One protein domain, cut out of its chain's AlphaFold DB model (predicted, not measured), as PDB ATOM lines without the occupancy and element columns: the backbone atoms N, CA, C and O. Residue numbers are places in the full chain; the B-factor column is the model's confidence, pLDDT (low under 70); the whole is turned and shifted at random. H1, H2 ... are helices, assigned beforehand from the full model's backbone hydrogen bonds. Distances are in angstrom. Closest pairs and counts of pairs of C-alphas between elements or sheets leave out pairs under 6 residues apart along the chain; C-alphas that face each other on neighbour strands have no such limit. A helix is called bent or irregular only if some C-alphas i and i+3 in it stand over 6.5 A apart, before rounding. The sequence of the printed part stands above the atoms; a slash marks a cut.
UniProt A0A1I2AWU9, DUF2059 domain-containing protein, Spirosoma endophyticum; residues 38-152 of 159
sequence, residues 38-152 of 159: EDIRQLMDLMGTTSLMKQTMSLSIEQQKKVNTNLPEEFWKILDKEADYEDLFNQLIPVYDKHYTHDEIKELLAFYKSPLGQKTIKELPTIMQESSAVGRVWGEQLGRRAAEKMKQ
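This is residues 38 to 152 of the 159 residues of the protein "DUF2059 domain-containing protein" of Spirosoma endophyticum (UniProt A0A1I2AWU9). H1, H4 and H5 form a small cluster; H2 and H3 make a loose arm, residues 66 to 72 sticking out, and bent H6 a longer one, residues 123 to 152 sticking out. The printed part has 115 residues, six named helices, H1 to H6, and no named strand. Its class is all helix; it is extended, radius of gyration of the C-alphas 20.6 A, spans 63 by 45 by 26 A.

H1, residues 38 to 46, begins at C-alpha 38 (54.320, -20.537, 30.503). H2 is residues 49 to 67, 26.9 A long, H3 73 to 81, H4 85 to 99, H5 102 to 113. H6, 115 to 152, assigned as one helix by its hydrogen bonds, is bent: C-alphas 122 and 125 are 6.9 A apart. Its arms are H6a, 115 to 122, and H6b, 125 to 152, 41.1 A long, ending at C-alpha 152 (47.309, -12.996, -31.539).

H1 touches H5, closest C-alphas Leu 43 and Leu 109, 5.7 A. H1 touches H4, Ile 40 and Ile 93, 6.3 A. Every O i to N i+4 pair is within hydrogen-bond range in H1, H3, H5, H6a and H6b; in H2 13 of 15 are, and in H4 9 of 11.

The farthest C-alphas, Glu 38 and Gln 152, are 62.9 A apart. The printed part has no cut.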
ATOM      1  N   GLU A  38      55.621 -19.931  30.173       95.69
ATOM      2  CA  GLU A  38      54.320 -20.537  30.503       95.69
ATOM      3  C   GLU A  38      53.182 -19.933  29.661       95.69
ATOM      4  O   GLU A  38      52.351 -20.662  29.116       95.69
ATOM      5  N   ASP A  39      53.163 -18.608  29.516       97.38
ATOM      6  CA  ASP A  39      52.144 -17.900  28.740       97.38
ATOM      7  C   ASP A  39      52.261 -18.180  27.230       97.38
ATOM      8  O   ASP A  39      51.248 -18.365  26.554       97.38
ATOM      9  N   ILE A  40      53.483 -18.295  26.696       96.81
ATOM     10  CA  ILE A  40      53.724 -18.732  25.311       96.81
ATOM     11  C   ILE A  40      53.166 -20.143  25.090       96.81
ATOM     12  O   ILE A  40      52.489 -20.381  24.088       96.81
ATOM     13  N   ARG A  41      53.401 -21.070  26.027       95.06
ATOM     14  CA  ARG A  41      52.866 -22.436  25.935       95.06
ATOM     15  C   ARG A  41      51.338 -22.428  25.900       95.06
ATOM     16  O   ARG A  41      50.744 -23.037  25.014       95.06
ATOM     17  N   GLN A  42      50.701 -21.662  26.789       95.31
ATOM     18  CA  GLN A  42      49.242 -21.487  26.772       95.31
ATOM     19  C   GLN A  42      48.734 -20.900  25.451       95.31
ATOM     20  O   GLN A  42      47.675 -21.302  24.967       95.31
ATOM     21  N   LEU A  43      49.459 -19.939  24.872       95.25
ATOM     22  CA  LEU A  43      49.089 -19.317  23.605       95.25
ATOM     23  C   LEU A  43      49.099 -20.351  22.476       95.25
ATOM     24  O   LEU A  43      48.126 -20.459  21.731       95.25
ATOM     25  N   MET A  44      50.165 -21.143  22.385       93.56
ATOM     26  CA  MET A  44      50.284 -22.201  21.385       93.56
ATOM     27  C   MET A  44      49.201 -23.280  21.552       93.56
ATOM     28  O   MET A  44      48.637 -23.730  20.549       93.56
ATOM     29  N   ASP A  45      48.868 -23.657  22.788       91.56
ATOM     30  CA  ASP A  45      47.771 -24.588  23.083       91.56
ATOM     31  C   ASP A  45      46.414 -24.027  22.639       91.56
ATOM     32  O   ASP A  45      45.646 -24.717  21.965       91.56
ATOM     33  N   LEU A  46      46.128 -22.754  22.942       92.00
ATOM     34  CA  LEU A  46      44.881 -22.086  22.545       92.00
ATOM     35  C   LEU A  46      44.710 -22.009  21.031       92.00
ATOM     36  O   LEU A  46      43.599 -22.170  20.530       92.00
ATOM     37  N   MET A  47      45.802 -21.782  20.306       89.25
ATOM     38  CA  MET A  47      45.809 -21.771  18.844       89.25
ATOM     39  C   MET A  47      45.658 -23.176  18.237       89.25
ATOM     40  O   MET A  47      45.512 -23.301  17.023       89.25
ATOM     41  N   GLY A  48      45.680 -24.235  19.055       88.44
ATOM     42  CA  GLY A  48      45.548 -25.615  18.598       88.44
ATOM     43  C   GLY A  48      46.813 -26.163  17.938       88.44
ATOM     44  O   GLY A  48      46.714 -27.072  17.110       88.44
ATOM     45  N   THR A  49      47.992 -25.641  18.298       84.44
ATOM     46  CA  THR A  49      49.283 -25.990  17.673       84.44
ATOM     47  C   THR A  49      49.525 -27.499  17.666       84.44
ATOM     48  O   THR A  49      49.847 -28.052  16.621       84.44
ATOM     49  N   THR A  50      49.267 -28.201  18.774       85.00
ATOM     50  CA  THR A  50      49.405 -29.669  18.852       85.00
ATOM     51  C   THR A  50      48.527 -30.395  17.842       85.00
ATOM     52  O   THR A  50      48.977 -31.329  17.185       85.00
ATOM     53  N   SER A  51      47.265 -29.977  17.713       87.50
ATOM     54  CA  SER A  51      46.311 -30.602  16.789       87.50
ATOM     55  C   SER A  51      46.743 -30.387  15.341       87.50
ATOM     56  O   SER A  51      46.784 -31.333  14.553       87.50
ATOM     57  N   LEU A  52      47.141 -29.153  15.014       85.25
ATOM     58  CA  LEU A  52      47.648 -28.800  13.694       85.25
ATOM     59  C   LEU A  52      48.910 -29.600  13.349       85.25
ATOM     60  O   LEU A  52      48.983 -30.188  12.275       85.25
ATOM     61  N   MET A  53      49.873 -29.685  14.270       86.56
ATOM     62  CA  MET A  53      51.118 -30.425  14.049       86.56
ATOM     63  C   MET A  53      50.873 -31.924  13.891       86.56
ATOM     64  O   MET A  53      51.434 -32.524  12.977       86.56
ATOM     65  N   LYS A  54      49.981 -32.519  14.696       88.81
ATOM     66  CA  LYS A  54      49.540 -33.911  14.517       88.81
ATOM     67  C   LYS A  54      48.976 -34.137  13.123       88.81
ATOM     68  O   LYS A  54      49.402 -35.054  12.429       88.81
ATOM     69  N   GLN A  55      48.069 -33.270  12.678       88.25
ATOM     70  CA  GLN A  55      47.481 -33.363  11.345       88.25
ATOM     71  C   GLN A  55      48.545 -33.249  10.244       88.25
ATOM     72  O   GLN A  55      48.558 -34.056   9.313       88.25
ATOM     73  N   THR A  56      49.457 -32.281  10.347       88.25
ATOM     74  CA  THR A  56      50.552 -32.099   9.385       88.25
ATOM     75  C   THR A  56      51.503 -33.295   9.372       88.25
ATOM     76  O   THR A  56      51.912 -33.733   8.294       88.25
ATOM     77  N   MET A  57      51.829 -33.858  10.535       88.88
ATOM     78  CA  MET A  57      52.671 -35.046  10.655       88.88
ATOM     79  C   MET A  57      51.986 -36.275  10.053       88.88
ATOM     80  O   MET A  57      52.600 -36.942   9.225       88.88
ATOM     81  N   SER A  58      50.708 -36.526  10.358       90.56
ATOM     82  CA  SER A  58      49.935 -37.606   9.729       90.56
ATOM     83  C   SER A  58      49.910 -37.477   8.206       90.56
ATOM     84  O   SER A  58      50.195 -38.443   7.503       90.56
ATOM     85  N   LEU A  59      49.634 -36.277   7.680       91.31
ATOM     86  CA  LEU A  59      49.646 -36.022   6.234       91.31
ATOM     87  C   LEU A  59      51.031 -36.269   5.619       91.31
ATOM     88  O   LEU A  59      51.136 -36.844   4.534       91.31
ATOM     89  N   SER A  60      52.091 -35.860   6.314       90.75
ATOM     90  CA  SER A  60      53.471 -36.057   5.867       90.75
ATOM     91  C   SER A  60      53.859 -37.534   5.872       90.75
ATOM     92  O   SER A  60      54.471 -37.997   4.913       90.75
ATOM     93  N   ILE A  61      53.464 -38.293   6.899       91.81
ATOM     94  CA  ILE A  61      53.671 -39.745   6.984       91.81
ATOM     95  C   ILE A  61      52.945 -40.450   5.838       91.81
ATOM     96  O   ILE A  61      53.564 -41.234   5.125       91.81
ATOM     97  N   GLU A  62      51.671 -40.139   5.601       91.94
ATOM     98  CA  GLU A  62      50.896 -40.717   4.495       91.94
ATOM     99  C   GLU A  62      51.539 -40.434   3.131       91.94
ATOM    100  O   GLU A  62      51.617 -41.309   2.264       91.94
ATOM    101  N   GLN A  63      52.060 -39.223   2.936       93.12
ATOM    102  CA  GLN A  63      52.788 -38.881   1.720       93.12
ATOM    103  C   GLN A  63      54.118 -39.638   1.617       93.12
ATOM    104  O   GLN A  63      54.465 -40.135   0.545       93.12
ATOM    105  N   GLN A  64      54.849 -39.770   2.723       93.19
ATOM    106  CA  GLN A  64      56.127 -40.475   2.770       93.19
ATOM    107  C   GLN A  64      55.968 -41.983   2.574       93.19
ATOM    108  O   GLN A  64      56.825 -42.581   1.927       93.19
ATOM    109  N   LYS A  65      54.871 -42.595   3.035       92.94
ATOM    110  CA  LYS A  65      54.538 -44.005   2.770       92.94
ATOM    111  C   LYS A  65      54.399 -44.299   1.275       92.94
ATOM    112  O   LYS A  65      54.837 -45.351   0.818       92.94
ATOM    113  N   LYS A  66      53.845 -43.360   0.496       92.44
ATOM    114  CA  LYS A  66      53.691 -43.507  -0.966       92.44
ATOM    115  C   LYS A  66      55.023 -43.504  -1.714       92.44
ATOM    116  O   LYS A  66      55.107 -44.086  -2.789       92.44
ATOM    117  N   VAL A  67      56.035 -42.826  -1.173       94.19
ATOM    118  CA  VAL A  67      57.353 -42.678  -1.813       94.19
ATOM    119  C   VAL A  67      58.360 -43.693  -1.267       94.19
ATOM    120  O   VAL A  67      59.179 -44.216  -2.016       94.19
ATOM    121  N   ASN A  68      58.283 -44.022   0.021       90.88
ATOM    122  CA  ASN A  68      59.213 -44.911   0.714       90.88
ATOM    123  C   ASN A  68      58.588 -46.293   0.951       90.88
ATOM    124  O   ASN A  68      58.481 -46.754   2.087       90.88
ATOM    125  N   THR A  69      58.203 -46.976  -0.128       91.31
ATOM    126  CA  THR A  69      57.534 -48.293  -0.076       91.31
ATOM    127  C   THR A  69      58.406 -49.416   0.492       91.31
ATOM    128  O   THR A  69      57.902 -50.491   0.798       91.31
ATOM    129  N   ASN A  70      59.714 -49.179   0.632       94.31
ATOM    130  CA  ASN A  70      60.676 -50.138   1.179       94.31
ATOM    131  C   ASN A  70      60.721 -50.139   2.717       94.31
ATOM    132  O   ASN A  70      61.330 -51.032   3.304       94.31
ATOM    133  N   LEU A  71      60.127 -49.137   3.379       93.19
ATOM    134  CA  LEU A  71      60.093 -49.067   4.838       93.19
ATOM    135  C   LEU A  71      58.946 -49.931   5.385       93.19
ATOM    136  O   LEU A  71      57.814 -49.806   4.914       93.19
ATOM    137  N   PRO A  72      59.203 -50.790   6.389       94.19
ATOM    138  CA  PRO A  72      58.168 -51.637   6.970       94.19
ATOM    139  C   PRO A  72      57.137 -50.804   7.739       94.19
ATOM    140  O   PRO A  72      57.462 -49.755   8.289       94.19
ATOM    141  N   GLU A  73      55.906 -51.313   7.865       90.94
ATOM    142  CA  GLU A  73      54.833 -50.633   8.616       90.94
ATOM    143  C   GLU A  73      55.238 -50.311  10.068       90.94
ATOM    144  O   GLU A  73      54.831 -49.296  10.629       90.94
ATOM    145  N   GLU A  74      56.096 -51.145  10.658       94.38
ATOM    146  CA  GLU A  74      56.612 -50.951  12.013       94.38
ATOM    147  C   GLU A  74      57.436 -49.665  12.165       94.38
ATOM    148  O   GLU A  74      57.350 -49.014  13.202       94.38
ATOM    149  N   PHE A  75      58.167 -49.238  11.128       94.88
ATOM    150  CA  PHE A  75      58.912 -47.977  11.167       94.88
ATOM    151  C   PHE A  75      57.975 -46.789  11.414       94.88
ATOM    152  O   PHE A  75      58.253 -45.949  12.263       94.88
ATOM    153  N   TRP A  76      56.840 -46.743  10.716       92.06
ATOM    154  CA  TRP A  76      55.875 -45.649  10.845       92.06
ATOM    155  C   TRP A  76      55.182 -45.648  12.209       92.06
ATOM    156  O   TRP A  76      54.917 -44.580  12.753       92.06
ATOM    157  N   LYS A  77      54.940 -46.831  12.787       90.94
ATOM    158  CA  LYS A  77      54.420 -46.957  14.157       90.94
ATOM    159  C   LYS A  77      55.424 -46.482  15.202       90.94
ATOM    160  O   LYS A  77      55.021 -45.855  16.173       90.94
ATOM    161  N   ILE A  78      56.707 -46.799  15.025       93.44
ATOM    162  CA  ILE A  78      57.772 -46.296  15.899       93.44
ATOM    163  C   ILE A  78      57.859 -44.777  15.761       93.44
ATOM    164  O   ILE A  78      57.821 -44.087  16.767       93.44
ATOM    165  N   LEU A  79      57.871 -44.247  14.536       92.69
ATOM    166  CA  LEU A  79      57.916 -42.806  14.288       92.69
ATOM    167  C   LEU A  79      56.765 -42.049  14.974       92.69
ATOM    168  O   LEU A  79      56.999 -40.996  15.553       92.69
ATOM    169  N   ASP A  80      55.540 -42.580  14.922       88.50
ATOM    170  CA  ASP A  80      54.384 -41.993  15.612       88.50
ATOM    171  C   ASP A  80      54.523 -42.052  17.144       88.50
ATOM    172  O   ASP A  80      54.187 -41.094  17.834       88.50
ATOM    173  N   LYS A  81      55.078 -43.145  17.689       89.62
ATOM    174  CA  LYS A  81      55.336 -43.289  19.134       89.62
ATOM    175  C   LYS A  81      56.451 -42.380  19.649       89.62
ATOM    176  O   LYS A  81      56.352 -41.904  20.774       89.62
ATOM    177  N   GLU A  82      57.492 -42.168  18.851       92.25
ATOM    178  CA  GLU A  82      58.624 -41.288  19.175       92.25
ATOM    179  C   GLU A  82      58.280 -39.799  18.990       92.25
ATOM    180  O   GLU A  82      59.083 -38.927  19.316       92.25
ATOM    181  N   ALA A  83      57.093 -39.481  18.459       89.62
ATOM    182  CA  ALA A  83      56.629 -38.114  18.275       89.62
ATOM    183  C   ALA A  83      56.303 -37.448  19.624       89.62
ATOM    184  O   ALA A  83      55.161 -37.469  20.094       89.62
ATOM    185  N   ASP A  84      57.308 -36.827  20.238       90.69
ATOM    186  CA  ASP A  84      57.141 -36.057  21.467       90.69
ATOM    187  C   ASP A  84      56.763 -34.598  21.165       90.69
ATOM    188  O   ASP A  84      57.583 -33.754  20.800       90.69
ATOM    189  N   TYR A  85      55.476 -34.292  21.331       87.00
ATOM    190  CA  TYR A  85      54.971 -32.935  21.146       87.00
ATOM    191  C   TYR A  85      55.417 -31.985  22.265       87.00
ATOM    192  O   TYR A  85      55.507 -30.788  22.010       87.00
ATOM    193  N   GLU A  86      55.726 -32.478  23.469       88.88
ATOM    194  CA  GLU A  86      56.252 -31.642  24.557       88.88
ATOM    195  C   GLU A  86      57.673 -31.169  24.251       88.88
ATOM    196  O   GLU A  86      57.985 -29.990  24.437       88.88
ATOM    197  N   ASP A  87      58.516 -32.050  23.709       91.25
ATOM    198  CA  ASP A  87      59.840 -31.660  23.216       91.25
ATOM    199  C   ASP A  87      59.731 -30.583  22.124       91.25
ATOM    200  O   ASP A  87      60.410 -29.555  22.182       91.25
ATOM    201  N   LEU A  88      58.784 -30.737  21.193       89.00
ATOM    202  CA  LEU A  88      58.517 -29.719  20.177       89.00
ATOM    203  C   LEU A  88      58.125 -28.365  20.796       89.00
ATOM    204  O   LEU A  88      58.654 -27.331  20.379       89.00
ATOM    205  N   PHE A  89      57.238 -28.334  21.796       89.81
ATOM    206  CA  PHE A  89      56.900 -27.089  22.501       89.81
ATOM    207  C   PHE A  89      58.132 -26.437  23.127       89.81
ATOM    208  O   PHE A  89      58.333 -25.230  22.966       89.81
ATOM    209  N   ASN A  90      58.985 -27.222  23.787       91.94
ATOM    210  CA  ASN A  90      60.215 -26.720  24.399       91.94
ATOM    211  C   ASN A  90      61.156 -26.081  23.368       91.94
ATOM    212  O   ASN A  90      61.808 -25.080  23.672       91.94
ATOM    213  N   GLN A  91      61.188 -26.602  22.139       92.88
ATOM    214  CA  GLN A  91      61.958 -26.019  21.039       92.88
ATOM    215  C   GLN A  91      61.304 -24.765  20.433       92.88
ATOM    216  O   GLN A  91      62.007 -23.849  19.998       92.88
ATOM    217  N   LEU A  92      59.970 -24.683  20.412       92.00
ATOM    218  CA  LEU A  92      59.237 -23.547  19.840       92.00
ATOM    219  C   LEU A  92      59.145 -22.343  20.783       92.00
ATOM    220  O   LEU A  92      59.123 -21.201  20.315       92.00
ATOM    221  N   ILE A  93      59.102 -22.560  22.100       95.12
ATOM    222  CA  ILE A  93      58.977 -21.480  23.091       95.12
ATOM    223  C   ILE A  93      60.070 -20.404  22.919       95.12
ATOM    224  O   ILE A  93      59.711 -19.227  22.833       95.12
ATOM    225  N   PRO A  94      61.373 -20.739  22.788       95.69
ATOM    226  CA  PRO A  94      62.428 -19.751  22.554       95.69
ATOM    227  C   PRO A  94      62.246 -18.921  21.277       95.69
ATOM    228  O   PRO A  94      62.686 -17.772  21.221       95.69
ATOM    229  N   VAL A  95      61.593 -19.474  20.246       96.00
ATOM    230  CA  VAL A  95      61.301 -18.741  19.007       96.00
ATOM    231  C   VAL A  95      60.317 -17.613  19.302       96.00
ATOM    232  O   VAL A  95      60.589 -16.459  18.987       96.00
ATOM    233  N   TYR A  96      59.208 -17.916  19.974       95.12
ATOM    234  CA  TYR A  96      58.222 -16.902  20.359       95.12
ATOM    235  C   TYR A  96      58.796 -15.906  21.366       95.12
ATOM    236  O   TYR A  96      58.563 -14.705  21.241       95.12
ATOM    237  N   ASP A  97      59.597 -16.390  22.316       95.44
ATOM    238  CA  ASP A  97      60.255 -15.562  23.324       95.44
ATOM    239  C   ASP A  97      61.147 -14.483  22.694       95.44
ATOM    240  O   ASP A  97      61.164 -13.341  23.150       95.44
ATOM    241  N   LYS A  98      61.830 -14.819  21.594       96.75
ATOM    242  CA  LYS A  98      62.659 -13.882  20.831       96.75
ATOM    243  C   LYS A  98      61.849 -12.821  20.079       96.75
ATOM    244  O   LYS A  98      62.359 -11.725  19.856       96.75
ATOM    245  N   HIS A  99      60.639 -13.155  19.633       97.19
ATOM    246  CA  HIS A  99      59.863 -12.315  18.716       97.19
ATOM    247  C   HIS A  99      58.813 -11.438  19.398       97.19
ATOM    248  O   HIS A  99      58.462 -10.403  18.838       97.19
ATOM    249  N   TYR A 100      58.352 -11.820  20.586       96.75
ATOM    250  CA  TYR A 100      57.332 -11.086  21.326       96.75
ATOM    251  C   TYR A 100      57.828 -10.728  22.719       96.75
ATOM    252  O   TYR A 100      58.508 -11.514  23.378       96.75
ATOM    253  N   THR A 101      57.453  -9.556  23.206       96.81
ATOM    254  CA  THR A 101      57.562  -9.191  24.620       96.81
ATOM    255  C   THR A 101      56.536  -9.965  25.453       96.81
ATOM    256  O   THR A 101      55.594 -10.556  24.928       96.81
ATOM    257  N   HIS A 102      56.706  -9.998  26.780       97.06
ATOM    258  CA  HIS A 102      55.731 -10.682  27.640       97.06
ATOM    259  C   HIS A 102      54.345 -10.034  27.558       97.06
ATOM    260  O   HIS A 102      53.342 -10.740  27.548       97.06
ATOM    261  N   ASP A 103      54.279  -8.708  27.469       97.56
ATOM    262  CA  ASP A 103      53.000  -8.002  27.424       97.56
ATOM    263  C   ASP A 103      52.260  -8.250  26.103       97.56
ATOM    264  O   ASP A 103      51.067  -8.538  26.135       97.56
ATOM    265  N   GLU A 104      52.965  -8.317  24.970       98.06
ATOM    266  CA  GLU A 104      52.370  -8.741  23.692       98.06
ATOM    267  C   GLU A 104      51.844 -10.183  23.750       98.06
ATOM    268  O   GLU A 104      50.758 -10.465  23.249       98.06
ATOM    269  N   ILE A 105      52.557 -11.106  24.410       98.12
ATOM    270  CA  ILE A 105      52.053 -12.474  24.625       98.12
ATOM    271  C   ILE A 105      50.756 -12.460  25.451       98.12
ATOM    272  O   ILE A 105      49.815 -13.185  25.120       98.12
ATOM    273  N   LYS A 106      50.661 -11.626  26.494       97.94
ATOM    274  CA  LYS A 106      49.428 -11.488  27.294       97.94
ATOM    275  C   LYS A 106      48.280 -10.905  26.474       97.94
ATOM    276  O   LYS A 106      47.147 -11.366  26.611       97.94
ATOM    277  N   GLU A 107      48.554  -9.925  25.619       98.31
ATOM    278  CA  GLU A 107      47.556  -9.348  24.712       98.31
ATOM    279  C   GLU A 107      47.065 -10.374  23.686       98.31
ATOM    280  O   GLU A 107      45.855 -10.517  23.490       98.31
ATOM    281  N   LEU A 108      47.971 -11.160  23.096       97.69
ATOM    282  CA  LEU A 108      47.618 -12.264  22.201       97.69
ATOM    283  C   LEU A 108      46.760 -13.306  22.923       97.69
ATOM    284  O   LEU A 108      45.725 -13.721  22.401       97.69
ATOM    285  N   LEU A 109      47.133 -13.691  24.145       97.69
ATOM    286  CA  LEU A 109      46.326 -14.582  24.977       97.69
ATOM    287  C   LEU A 109      44.926 -14.017  25.228       97.69
ATOM    288  O   LEU A 109      43.943 -14.748  25.104       97.69
ATOM    289  N   ALA A 110      44.814 -12.734  25.573       98.00
ATOM    290  CA  ALA A 110      43.527 -12.081  25.796       98.00
ATOM    291  C   ALA A 110      42.672 -12.078  24.520       98.00
ATOM    292  O   ALA A 110      41.487 -12.424  24.566       98.00
ATOM    293  N   PHE A 111      43.277 -11.766  23.373       97.81
ATOM    294  CA  PHE A 111      42.601 -11.796  22.082       97.81
ATOM    295  C   PHE A 111      42.109 -13.202  21.737       97.81
ATOM    296  O   PHE A 111      40.915 -13.383  21.497       97.81
ATOM    297  N   TYR A 112      42.981 -14.211  21.764       96.38
ATOM    298  CA  TYR A 112      42.610 -15.577  21.399       96.38
ATOM    299  C   TYR A 112      41.645 -16.227  22.395       96.38
ATOM    300  O   TYR A 112      40.897 -17.112  21.995       96.38
ATOM    301  N   LYS A 113      41.568 -15.766  23.651       95.88
ATOM    302  CA  LYS A 113      40.517 -16.171  24.608       95.88
ATOM    303  C   LYS A 113      39.157 -15.509  24.340       95.88
ATOM    304  O   LYS A 113      38.141 -16.005  24.824       95.88
ATOM    305  N   SER A 114      39.105 -14.412  23.584       97.62
ATOM    306  CA  SER A 114      37.847 -13.724  23.261       97.62
ATOM    307  C   SER A 114      36.972 -14.530  22.281       97.62
ATOM    308  O   SER A 114      37.496 -15.341  21.511       97.62
ATOM    309  N   PRO A 115      35.646 -14.279  22.219       97.75
ATOM    310  CA  PRO A 115      34.772 -14.919  21.232       97.75
ATOM    311  C   PRO A 115      35.231 -14.708  19.784       97.75
ATOM    312  O   PRO A 115      35.137 -15.621  18.964       97.75
ATOM    313  N   LEU A 116      35.758 -13.517  19.474       97.69
ATOM    314  CA  LEU A 116      36.281 -13.212  18.146       97.69
ATOM    315  C   LEU A 116      37.569 -13.990  17.867       97.69
ATOM    316  O   LEU A 116      37.656 -14.627  16.825       97.69
ATOM    317  N   GLY A 117      38.527 -14.006  18.796       96.00
ATOM    318  CA  GLY A 117      39.777 -14.751  18.622       96.00
ATOM    319  C   GLY A 117      39.555 -16.260  18.485       96.00
ATOM    320  O   GLY A 117      40.157 -16.899  17.624       96.00
ATOM    321  N   GLN A 118      38.613 -16.824  19.245       94.88
ATOM    322  CA  GLN A 118      38.190 -18.219  19.091       94.88
ATOM    323  C   GLN A 118      37.538 -18.486  17.729       94.88
ATOM    324  O   GLN A 118      37.788 -19.528  17.121       94.88
ATOM    325  N   LYS A 119      36.722 -17.554  17.216       96.12
ATOM    326  CA  LYS A 119      36.192 -17.644  15.850       96.12
ATOM    327  C   LYS A 119      37.323 -17.584  14.823       96.12
ATOM    328  O   LYS A 119      37.329 -18.389  13.902       96.12
ATOM    329  N   THR A 120      38.296 -16.693  14.998       95.38
ATOM    330  CA  THR A 120      39.466 -16.581  14.120       95.38
ATOM    331  C   THR A 120      40.243 -17.897  14.047       95.38
ATOM    332  O   THR A 120      40.521 -18.353  12.944       95.38
ATOM    333  N   ILE A 121      40.521 -18.556  15.179       91.81
ATOM    334  CA  ILE A 121      41.201 -19.868  15.200       91.81
ATOM    335  C   ILE A 121      40.427 -20.921  14.390       91.81
ATOM    336  O   ILE A 121      41.029 -21.699  13.656       91.81
ATOM    337  N   LYS A 122      39.095 -20.931  14.498       92.00
ATOM    338  CA  LYS A 122      38.234 -21.917  13.824       92.00
ATOM    339  C   LYS A 122      38.050 -21.648  12.331       92.00
ATOM    340  O   LYS A 122      38.035 -22.588  11.547       92.00
ATOM    341  N   GLU A 123      37.893 -20.385  11.945       95.56
ATOM    342  CA  GLU A 123      37.523 -19.995  10.580       95.56
ATOM    343  C   GLU A 123      38.732 -19.768   9.668       95.56
ATOM    344  O   GLU A 123      38.624 -19.969   8.460       95.56
ATOM    345  N   LEU A 124      39.894 -19.368  10.206       93.19
ATOM    346  CA  LEU A 124      41.077 -19.086   9.384       93.19
ATOM    347  C   LEU A 124      41.480 -20.250   8.460       93.19
ATOM    348  O   LEU A 124      41.725 -19.976   7.284       93.19
ATOM    349  N   PRO A 125      41.515 -21.523   8.905       89.31
ATOM    350  CA  PRO A 125      41.815 -22.640   8.009       89.31
ATOM    351  C   PRO A 125      40.836 -22.742   6.829       89.31
ATOM    352  O   PRO A 125      41.267 -22.899   5.685       89.31
ATOM    353  N   THR A 126      39.534 -22.578   7.084       94.06
ATOM    354  CA  THR A 126      38.484 -22.583   6.052       94.06
ATOM    355  C   THR A 126      38.670 -21.423   5.077       94.06
ATOM    356  O   THR A 126      38.707 -21.632   3.866       94.06
ATOM    357  N   ILE A 127      38.898 -20.211   5.592       96.44
ATOM    358  CA  ILE A 127      39.157 -19.020   4.772       96.44
ATOM    359  C   ILE A 127      40.387 -19.232   3.881       96.44
ATOM    360  O   ILE A 127      40.356 -18.890   2.699       96.44
ATOM    361  N   MET A 128      41.470 -19.811   4.409       94.25
ATOM    362  CA  MET A 128      42.674 -20.115   3.627       94.25
ATOM    363  C   MET A 128      42.401 -21.149   2.528       94.25
ATOM    364  O   MET A 128      42.892 -20.994   1.403       94.25
ATOM    365  N   GLN A 129      41.607 -22.179   2.821       92.88
ATOM    366  CA  GLN A 129      41.210 -23.195   1.848       92.88
ATOM    367  C   GLN A 129      40.377 -22.589   0.710       92.88
ATOM    368  O   GLN A 129      40.681 -22.806  -0.468       92.88
ATOM    369  N   GLU A 130      39.364 -21.792   1.045       97.06
ATOM    370  CA  GLU A 130      38.519 -21.093   0.073       97.06
ATOM    371  C   GLU A 130      39.332 -20.097  -0.763       97.06
ATOM    372  O   GLU A 130      39.252 -20.096  -1.995       97.06
ATOM    373  N   SER A 131      40.200 -19.315  -0.116       97.50
ATOM    374  CA  SER A 131      41.088 -18.354  -0.785       97.50
ATOM    375  C   SER A 131      42.028 -19.040  -1.776       97.50
ATOM    376  O   SER A 131      42.241 -18.543  -2.884       97.50
ATOM    377  N   SER A 132      42.550 -20.216  -1.424       96.25
ATOM    378  CA  SER A 132      43.400 -21.013  -2.316       96.25
ATOM    379  C   SER A 132      42.638 -21.490  -3.558       96.25
ATOM    380  O   SER A 132      43.179 -21.464  -4.667       96.25
ATOM    381  N   ALA A 133      41.368 -21.883  -3.409       96.44
ATOM    382  CA  ALA A 133      40.522 -22.276  -4.536       96.44
ATOM    383  C   ALA A 133      40.252 -21.098  -5.486       96.44
ATOM    384  O   ALA A 133      40.369 -21.256  -6.706       96.44
ATOM    385  N   VAL A 134      39.966 -19.912  -4.939       98.25
ATOM    386  CA  VAL A 134      39.808 -18.674  -5.722       98.25
ATOM    387  C   VAL A 134      41.098 -18.341  -6.476       98.25
ATOM    388  O   VAL A 134      41.059 -18.083  -7.682       98.25
ATOM    389  N   GLY A 135      42.249 -18.412  -5.801       97.75
ATOM    390  CA  GLY A 135      43.559 -18.156  -6.405       97.75
ATOM    391  C   GLY A 135      43.865 -19.081  -7.587       97.75
ATOM    392  O   GLY A 135      44.341 -18.616  -8.625       97.75
ATOM    393  N   ARG A 136      43.518 -20.371  -7.479       97.38
ATOM    394  CA  ARG A 136      43.676 -21.341  -8.575       97.38
ATOM    395  C   ARG A 136      42.859 -20.949  -9.809       97.38
ATOM    396  O   ARG A 136      43.412 -20.877 -10.904       97.38
ATOM    397  N   VAL A 137      41.574 -20.632  -9.630       98.00
ATOM    398  CA  VAL A 137      40.688 -20.218 -10.736       98.00
ATOM    399  C   VAL A 137      41.209 -18.948 -11.405       98.00
ATOM    400  O   VAL A 137      41.279 -18.868 -12.636       98.00
ATOM    401  N   TRP A 138      41.609 -17.959 -10.607       98.25
ATOM    402  CA  TRP A 138      42.184 -16.721 -11.122       98.25
ATOM    403  C   TRP A 138      43.465 -16.976 -11.935       98.25
ATOM    404  O   TRP A 138      43.607 -16.434 -13.036       98.25
ATOM    405  N   GLY A 139      44.359 -17.842 -11.447       98.00
ATOM    406  CA  GLY A 139      45.600 -18.218 -12.133       98.00
ATOM    407  C   GLY A 139      45.360 -18.914 -13.477       98.00
ATOM    408  O   GLY A 139      45.974 -18.553 -14.481       98.00
ATOM    409  N   GLU A 140      44.410 -19.847 -13.541       97.75
ATOM    410  CA  GLU A 140      44.014 -20.513 -14.791       97.75
ATOM    411  C   GLU A 140      43.451 -19.524 -15.822       97.75
ATOM    412  O   GLU A 140      43.749 -19.601 -17.018       97.75
ATOM    413  N   GLN A 141      42.622 -18.577 -15.379       97.88
ATOM    414  CA  GLN A 141      42.096 -17.528 -16.254       97.88
ATOM    415  C   GLN A 141      43.205 -16.595 -16.748       97.88
ATOM    416  O   GLN A 141      43.209 -16.214 -17.920       97.88
ATOM    417  N   LEU A 142      44.153 -16.235 -15.880       98.06
ATOM    418  CA  LEU A 142      45.311 -15.431 -16.256       98.06
ATOM    419  C   LEU A 142      46.152 -16.134 -17.329       98.06
ATOM    420  O   LEU A 142      46.464 -15.515 -18.347       98.06
ATOM    421  N   GLY A 143      46.448 -17.422 -17.140       97.38
ATOM    422  CA  GLY A 143      47.180 -18.236 -18.113       97.38
ATOM    423  C   GLY A 143      46.477 -18.309 -19.471       97.38
ATOM    424  O   GLY A 143      47.117 -18.109 -20.503       97.38
ATOM    425  N   ARG A 144      45.149 -18.499 -19.483       97.38
ATOM    426  CA  ARG A 144      44.346 -18.481 -20.720       97.38
ATOM    427  C   ARG A 144      44.458 -17.155 -21.466       97.38
ATOM    428  O   ARG A 144      44.817 -17.154 -22.640       97.38
ATOM    429  N   ARG A 145      44.252 -16.027 -20.775       97.00
ATOM    430  CA  ARG A 145      44.375 -14.690 -21.386       97.00
ATOM    431  C   ARG A 145      45.779 -14.433 -21.937       97.00
ATOM    432  O   ARG A 145      45.921 -13.832 -23.000       97.00
ATOM    433  N   ALA A 146      46.818 -14.872 -21.226       97.06
ATOM    434  CA  ALA A 146      48.199 -14.740 -21.687       97.06
ATOM    435  C   ALA A 146      48.452 -15.566 -22.960       97.06
ATOM    436  O   ALA A 146      49.017 -15.051 -23.926       97.06
ATOM    437  N   ALA A 147      47.981 -16.816 -22.998       95.44
ATOM    438  CA  ALA A 147      48.109 -17.689 -24.162       95.44
ATOM    439  C   ALA A 147      47.347 -17.155 -25.388       95.44
ATOM    440  O   ALA A 147      47.860 -17.209 -26.506       95.44
ATOM    441  N   GLU A 148      46.145 -16.609 -25.193       95.88
ATOM    442  CA  GLU A 148      45.357 -15.975 -26.259       95.88
ATOM    443  C   GLU A 148      46.084 -14.771 -26.862       95.88
ATOM    444  O   GLU A 148      46.213 -14.683 -28.085       95.88
ATOM    445  N   LYS A 149      46.631 -13.883 -26.022       94.12
ATOM    446  CA  LYS A 149      47.416 -12.732 -26.490       94.12
ATOM    447  C   LYS A 149      48.667 -13.159 -27.254       94.12
ATOM    448  O   LYS A 149      48.927 -12.621 -28.325       94.12
ATOM    449  N   MET A 150      49.397 -14.161 -26.760       93.00
ATOM    450  CA  MET A 150      50.574 -14.701 -27.451       93.00
ATOM    451  C   MET A 150      50.238 -15.219 -28.853       93.00
ATOM    452  O   MET A 150      50.963 -14.926 -29.804       93.00
ATOM    453  N   LYS A 151      49.116 -15.936 -29.003       90.56
ATOM    454  CA  LYS A 151      48.637 -16.396 -30.315       90.56
ATOM    455  C   LYS A 151      48.304 -15.223 -31.237       90.56
ATOM    456  O   LYS A 151      48.683 -15.250 -32.398       90.56
ATOM    457  N   GLN A 152      47.639 -14.182 -30.737       87.69
ATOM    458  CA  GLN A 152      47.309 -12.996 -31.539       87.69
ATOM    459  C   GLN A 152      48.563 -12.248 -32.012       87.69
ATOM    460  O   GLN A 152      48.624 -11.828 -33.164       87.69
TER     461      GLN A 152